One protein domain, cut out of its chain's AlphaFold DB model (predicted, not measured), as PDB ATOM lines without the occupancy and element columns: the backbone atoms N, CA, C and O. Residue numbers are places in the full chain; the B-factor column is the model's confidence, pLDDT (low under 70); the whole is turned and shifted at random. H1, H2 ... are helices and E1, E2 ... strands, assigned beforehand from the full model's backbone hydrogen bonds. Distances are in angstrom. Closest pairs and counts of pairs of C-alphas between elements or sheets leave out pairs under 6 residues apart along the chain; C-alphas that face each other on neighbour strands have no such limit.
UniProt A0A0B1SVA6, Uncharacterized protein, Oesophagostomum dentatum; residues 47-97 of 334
ATOM      1  N   ARG A  47     446.208  58.981 656.900       91.56
ATOM      2  CA  ARG A  47     445.689  59.821 655.811       91.56
ATOM      3  C   ARG A  47     445.367  58.988 654.591       91.56
ATOM      4  O   ARG A  47     446.109  58.074 654.247       91.56
ATOM      5  N   PHE A  48     444.285  59.346 653.916       90.69
ATOM      6  CA  PHE A  48     443.927  58.737 652.649       90.69
ATOM      7  C   PHE A  48     444.647  59.457 651.507       90.69
ATOM      8  O   PHE A  48     444.486  60.664 651.324       90.69
ATOM      9  N   ALA A  49     445.455  58.723 650.749       88.25
ATOM     10  CA  ALA A  49     446.152  59.214 649.569       88.25
ATOM     11  C   ALA A  49     446.216  58.098 648.522       88.25
ATOM     12  O   ALA A  49     446.465  56.948 648.861       88.25
ATOM     13  N   GLU A  50     445.994  58.423 647.245       89.88
ATOM     14  CA  GLU A  50     446.126  57.461 646.133       89.88
ATOM     15  C   GLU A  50     445.286  56.175 646.299       89.88
ATOM     16  O   GLU A  50     445.708  55.087 645.913       89.88
ATOM     17  N   GLY A  51     444.098  56.270 646.905       91.56
ATOM     18  CA  GLY A  51     443.225  55.108 647.101       91.56
ATOM     19  C   GLY A  51     443.597  54.211 648.288       91.56
ATOM     20  O   GLY A  51     442.941  53.194 648.502       91.56
ATOM     21  N   LYS A  52     444.622  54.570 649.070       93.56
ATOM     22  CA  LYS A  52     445.082  53.816 650.244       93.56
ATOM     23  C   LYS A  52     445.177  54.712 651.474       93.56
ATOM     24  O   LYS A  52     445.447  55.907 651.384       93.56
ATOM     25  N   TRP A  53     444.978  54.113 652.639       90.94
ATOM     26  CA  TRP A  53     445.309  54.752 653.904       90.94
ATOM     27  C   TRP A  53     446.783  54.523 654.214       90.94
ATOM     28  O   TRP A  53     447.255  53.389 654.171       90.94
ATOM     29  N   ASP A  54     447.502  55.597 654.515       91.38
ATOM     30  CA  ASP A  54     448.922  55.555 654.838       91.38
ATOM     31  C   ASP A  54     449.246  56.481 656.016       91.38
ATOM     32  O   ASP A  54     448.534  57.447 656.311       91.38
ATOM     33  N   ILE A  55     450.343  56.178 656.697       89.56
ATOM     34  CA  ILE A  55     450.877  56.962 657.804       89.56
ATOM     35  C   ILE A  55     452.158  57.609 657.309       89.56
ATOM     36  O   ILE A  55     453.139  56.937 656.980       89.56
ATOM     37  N   ARG A  56     452.190  58.941 657.299       86.88
ATOM     38  CA  ARG A  56     453.377  59.677 656.858       86.88
ATOM     39  C   ARG A  56     454.580  59.315 657.736       86.88
ATOM     40  O   ARG A  56     454.545  59.485 658.952       86.88
ATOM     41  N   ASN A  57     455.665  58.852 657.114       87.00
ATOM     42  CA  ASN A  57     456.842  58.305 657.806       87.00
ATOM     43  C   ASN A  57     456.510  57.123 658.743       87.00
ATOM     44  O   ASN A  57     457.193  56.913 659.750       87.00
ATOM     45  N   GLY A  58     455.485  56.332 658.405       86.44
ATOM     46  CA  GLY A  58     454.984  55.218 659.214       86.44
ATOM     47  C   GLY A  58     456.067  54.212 659.598       86.44
ATOM     48  O   GLY A  58     456.134  53.804 660.751       86.44
ATOM     49  N   ASN A  59     457.009  53.910 658.698       87.50
ATOM     50  CA  ASN A  59     458.133  53.007 658.981       87.50
ATOM     51  C   ASN A  59     458.999  53.422 660.178       87.50
ATOM     52  O   ASN A  59     459.602  52.560 660.812       87.50
ATOM     53  N   VAL A  60     459.097  54.719 660.468       89.56
ATOM     54  CA  VAL A  60     459.840  55.230 661.627       89.56
ATOM     55  C   VAL A  60     458.901  55.364 662.820       89.56
ATOM     56  O   VAL A  60     459.205  54.862 663.898       89.56
ATOM     57  N   LYS A  61     457.733  55.981 662.618       88.25
ATOM     58  CA  LYS A  61     456.802  56.310 663.706       88.25
ATOM     59  C   LYS A  61     456.153  55.088 664.334       88.25
ATOM     60  O   LYS A  61     456.114  54.989 665.552       88.25
ATOM     61  N   ILE A  62     455.722  54.125 663.525       88.75
ATOM     62  CA  ILE A  62     455.137  52.884 664.036       88.75
ATOM     63  C   ILE A  62     456.181  52.058 664.774       88.75
ATOM     64  O   ILE A  62     455.872  51.521 665.824       88.75
ATOM     65  N   LYS A  63     457.437  52.009 664.315       89.00
ATOM     66  CA  LYS A  63     458.498  51.311 665.064       89.00
ATOM     67  C   LYS A  63     458.800  51.953 666.417       89.00
ATOM     68  O   LYS A  63     459.223  51.255 667.328       89.00
ATOM     69  N   GLN A  64     458.629  53.267 666.531       89.06
ATOM     70  CA  GLN A  64     458.841  53.998 667.780       89.06
ATOM     71  C   GLN A  64     457.646  53.887 668.733       89.06
ATOM     72  O   GLN A  64     457.852  53.858 669.941       89.06
ATOM     73  N   ALA A  65     456.427  53.827 668.198       89.44
ATOM     74  CA  ALA A  65     455.198  53.798 668.984       89.44
ATOM     75  C   ALA A  65     454.698  52.386 669.309       89.44
ATOM     76  O   ALA A  65     454.044  52.189 670.328       89.44
ATOM     77  N   HIS A  66     454.961  51.403 668.451       90.44
ATOM     78  CA  HIS A  66     454.521  50.031 668.659       90.44
ATOM     79  C   HIS A  66     455.515  49.293 669.553       90.44
ATOM     80  O   HIS A  66     456.654  49.025 669.164       90.44
ATOM     81  N   HIS A  67     455.058  48.937 670.747       90.19
ATOM     82  CA  HIS A  67     455.824  48.177 671.718       90.19
ATOM     83  C   HIS A  67     455.277  46.757 671.804       90.19
ATOM     84  O   HIS A  67     454.082  46.550 672.012       90.19
ATOM     85  N   VAL A  68     456.170  45.780 671.665       89.75
ATOM     86  CA  VAL A  68     455.842  44.356 671.737       89.75
ATOM     87  C   VAL A  68     456.751  43.694 672.758       89.75
ATOM     88  O   VAL A  68     457.973  43.804 672.667       89.75
ATOM     89  N   ASN A  69     456.151  42.973 673.699       90.31
ATOM     90  CA  ASN A  69     456.842  42.150 674.679       90.31
ATOM     91  C   ASN A  69     456.489  40.683 674.435       90.31
ATOM     92  O   ASN A  69     455.322  40.300 674.451       90.31
ATOM     93  N   VAL A  70     457.497  39.843 674.216       89.31
ATOM     94  CA  VAL A  70     457.292  38.399 674.038       89.31
ATOM     95  C   VAL A  70     457.148  37.751 675.413       89.31
ATOM     96  O   VAL A  70     458.055  37.848 676.236       89.31
ATOM     97  N   ALA A  71     456.015  37.092 675.659       87.25
ATOM     98  CA  ALA A  71     455.751  36.365 676.899       87.25
ATOM     99  C   ALA A  71     456.264  34.917 676.818       87.25
ATOM    100  O   ALA A  71     456.963  34.458 677.716       87.25
ATOM    101  N   ASP A  72     455.967  34.214 675.720       83.12
ATOM    102  CA  ASP A  72     456.463  32.859 675.453       83.12
ATOM    103  C   ASP A  72     456.706  32.681 673.948       83.12
ATOM    104  O   ASP A  72     455.774  32.605 673.149       83.12
ATOM    105  N   CYS A  73     457.975  32.574 673.552       81.50
ATOM    106  CA  CYS A  73     458.363  32.406 672.152       81.50
ATOM    107  C   CYS A  73     457.935  31.046 671.568       81.50
ATOM    108  O   CYS A  73     457.562  30.951 670.394       81.50
ATOM    109  N   LYS A  74     457.937  29.980 672.377       78.56
ATOM    110  CA  LYS A  74     457.546  28.632 671.938       78.56
ATOM    111  C   LYS A  74     456.036  28.535 671.742       78.56
ATOM    112  O   LYS A  74     455.564  27.856 670.833       78.56
ATOM    113  N   GLN A  75     455.268  29.230 672.571       80.81
ATOM    114  CA  GLN A  75     453.817  29.321 672.413       80.81
ATOM    115  C   GLN A  75     453.381  30.487 671.520       80.81
ATOM    116  O   GLN A  75     452.183  30.631 671.276       80.81
ATOM    117  N   GLN A  76     454.337  31.280 671.018       82.69
ATOM    118  CA  GLN A  76     454.111  32.498 670.234       82.69
ATOM    119  C   GLN A  76     453.216  33.511 670.969       82.69
ATOM    120  O   GLN A  76     452.449  34.233 670.347       82.69
ATOM    121  N   GLN A  77     453.279  33.567 672.297       87.31
ATOM    122  CA  GLN A  77     452.507  34.513 673.099       87.31
ATOM    123  C   GLN A  77     453.266  35.829 673.238       87.31
ATOM    124  O   GLN A  77     454.439  35.842 673.621       87.31
ATOM    125  N   TYR A  78     452.584  36.937 672.970       88.75
ATOM    126  CA  TYR A  78     453.128  38.282 673.113       88.75
ATOM    127  C   TYR A  78     452.081  39.229 673.696       88.75
ATOM    128  O   TYR A  78     450.880  38.986 673.604       88.75
ATOM    129  N   THR A  79     452.539  40.326 674.284       89.88
ATOM    130  CA  THR A  79     451.711  41.490 674.578       89.88
ATOM    131  C   THR A  79     452.157  42.646 673.699       89.88
ATOM    132  O   THR A  79     453.349  42.844 673.468       89.88
ATOM    133  N   SER A  80     451.201  43.395 673.165       88.25
ATOM    134  CA  SER A  80     451.459  44.534 672.291       88.25
ATOM    135  C   SER A  80     450.663  45.747 672.740       88.25
ATOM    136  O   SER A  80     449.573  45.626 673.303       88.25
ATOM    137  N   THR A  81     451.231  46.923 672.521       87.56
ATOM    138  CA  THR A  81     450.545  48.198 672.693       87.56
ATOM    139  C   THR A  81     451.107  49.200 671.699       87.56
ATOM    140  O   THR A  81     452.272  49.115 671.303       87.56
ATOM    141  N   ILE A  82     450.283  50.148 671.280       87.56
ATOM    142  CA  ILE A  82     450.702  51.248 670.420       87.56
ATOM    143  C   ILE A  82     450.562  52.524 671.236       87.56
ATOM    144  O   ILE A  82     449.481  52.847 671.725       87.56
ATOM    145  N   ASN A  83     451.669  53.243 671.383       86.38
ATOM    146  CA  ASN A  83     451.699  54.566 671.979       86.38
ATOM    147  C   ASN A  83     451.208  55.603 670.956       86.38
ATOM    148  O   ASN A  83     451.994  56.278 670.289       86.38
ATOM    149  N   GLY A  84     449.893  55.647 670.779       84.56
ATOM    150  CA  GLY A  84     449.183  56.594 669.932       84.56
ATOM    151  C   GLY A  84     447.750  56.752 670.424       84.56
ATOM    152  O   GLY A  84     447.225  55.884 671.118       84.56
ATOM    153  N   GLU A  85     447.133  57.871 670.067       84.81
ATOM    154  CA  GLU A  85     445.725  58.151 670.333       84.81
ATOM    155  C   GLU A  85     444.951  58.189 669.008       84.81
ATOM    156  O   GLU A  85     445.527  58.145 667.915       84.81
ATOM    157  N   GLN A  86     443.628  58.316 669.091       85.94
ATOM    158  CA  GLN A  86     442.762  58.483 667.926       85.94
ATOM    159  C   GLN A  86     442.761  57.268 666.983       85.94
ATOM    160  O   GLN A  86     442.871  57.395 665.763       85.94
ATOM    161  N   MET A  87     442.636  56.074 667.562       85.56
ATOM    162  CA  MET A  87     442.619  54.791 666.860       85.56
ATOM    163  C   MET A  87     441.567  53.841 667.414       85.56
ATOM    164  O   MET A  87     441.124  53.944 668.554       85.56
ATOM    165  N   VAL A  88     441.202  52.871 666.583       85.31
ATOM    166  CA  VAL A  88     440.416  51.709 666.985       85.31
ATOM    167  C   VAL A  88     441.320  50.490 666.880       85.31
ATOM    168  O   VAL A  88     441.866  50.210 665.812       85.31
ATOM    169  N   LEU A  89     441.499  49.783 667.992       79.75
ATOM    170  CA  LEU A  89     442.206  48.509 668.032       79.75
ATOM    171  C   LEU A  89     441.192  47.376 667.950       79.75
ATOM    172  O   LEU A  89     440.251  47.321 668.738       79.75
ATOM    173  N   VAL A  90     441.401  46.458 667.011       80.75
ATOM    174  CA  VAL A  90     440.583  45.251 666.863       80.75
ATOM    175  C   VAL A  90     441.467  44.048 667.155       80.75
ATOM    176  O   VAL A  90     442.418  43.788 666.418       80.75
ATOM    177  N   SER A  91     441.159  43.321 668.228       73.62
ATOM    178  CA  SER A  91     441.868  42.102 668.624       73.62
ATOM    179  C   SER A  91     440.873  40.954 668.786       73.62
ATOM    180  O   SER A  91     440.174  40.834 669.793       73.62
ATOM    181  N   GLY A  92     440.765  40.111 667.757       75.31
ATOM    182  CA  GLY A  92     439.756  39.052 667.711       75.31
ATOM    183  C   GLY A  92     438.336  39.626 667.728       75.31
ATOM    184  O   GLY A  92     437.930  40.279 666.771       75.31
ATOM    185  N   ASN A  93     437.597  39.378 668.815       73.81
ATOM    186  CA  ASN A  93     436.240  39.900 669.024       73.81
ATOM    187  C   ASN A  93     436.202  41.194 669.854       73.81
ATOM    188  O   ASN A  93     435.141  41.810 669.953       73.81
ATOM    189  N   ASP A  94     437.323  41.597 670.458       73.44
ATOM    190  CA  ASP A  94     437.389  42.808 671.269       73.44
ATOM    191  C   ASP A  94     437.712  44.010 670.372       73.44
ATOM    192  O   ASP A  94     438.734  44.041 669.680       73.44
ATOM    193  N   VAL A  95     436.821  45.004 670.392       80.00
ATOM    194  CA  VAL A  95     437.000  46.299 669.728       80.00
ATOM    195  C   VAL A  95     437.221  47.351 670.805       80.00
ATOM    196  O   VAL A  95     436.342  47.615 671.624       80.00
ATOM    197  N   GLU A  96     438.410  47.942 670.811       76.31
ATOM    198  CA  GLU A  96     438.783  49.023 671.713       76.31
ATOM    199  C   GLU A  96     438.823  50.331 670.921       76.31
ATOM    200  O   GLU A  96     439.726  50.578 670.119       76.31
ATOM    201  N   GLU A  97     437.801  51.159 671.121       81.31
ATOM    202  CA  GLU A  97     437.687  52.476 670.501       81.31
ATOM    203  C   GLU A  97     438.380  53.531 671.368       81.31
ATOM    204  O   GLU A  97     437.961  53.814 672.489       81.31
TER     205      GLU A  97
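AT A GLANCE: This is residues 47 to 97 of the 334 residues of an uncharacterized protein of Oesophagostomum dentatum (UniProt A0A0B1SVA6). Three separate two-stranded hairpins are strung along an open, loose chain, with one short helix, H1, between the first and the second. The small hairpin E1 and E2 lies toward one end of the longest axis, the long hairpin E3 and E4 reaches to the other, and E5 and E6 sit off to the side. The printed part has 51 residues, in the order E1, E2, H1, E3, E4, E5, E6, with each two-stranded sheet antiparallel and the class mixed, helices and strands. The whole is loose, with a radius of gyration of the C-alphas of 13.7 A and spans of 40 by 26 by 20 A.

HOW THE PARTS SIT: Start at E1, residues 47 to 49, and E2, residues 52 to 55, a hairpin at 133 degrees, with N 47 and O 54 2.8 A apart. Both are apart from the strands that follow. Next comes H1, residues 58 to 65, with 3 of 4 O i to N i+4 pairs within hydrogen-bond range. Then E3, residues 66 to 72, and E4, residues 77 to 82, form a hairpin at 166 degrees; look at N 69 and O 79, 2.8 A. The closest C-alphas of H1 and E4 are Ala 65 and Ile 82, 5.4 A. Last, E5, residues 87 to 91, and E6, residues 94 to 97, form a hairpin at 174 degrees, with N 96 and O 89 2.8 A apart. E4 and E5 are apart.

IN THESE COORDINATES: Find C-alpha 47 at (445.689, 59.821, 655.811), where E1 begins. E3 runs 18.6 A from C-alpha 66 at (454.521, 50.031, 668.659), E4 17.0 A and E5 12.8 A. E6 ends at C-alpha 97, (437.687, 52.476, 670.501).

THE WHOLE: The C-alphas farthest apart, Glu 50 and Lys 74, are 40.3 A apart. Residues 48 to 54 and 90 to 95 stand free. The printed part has no cut, the six links are tight, and no printed residue is under 70 in pLDDT.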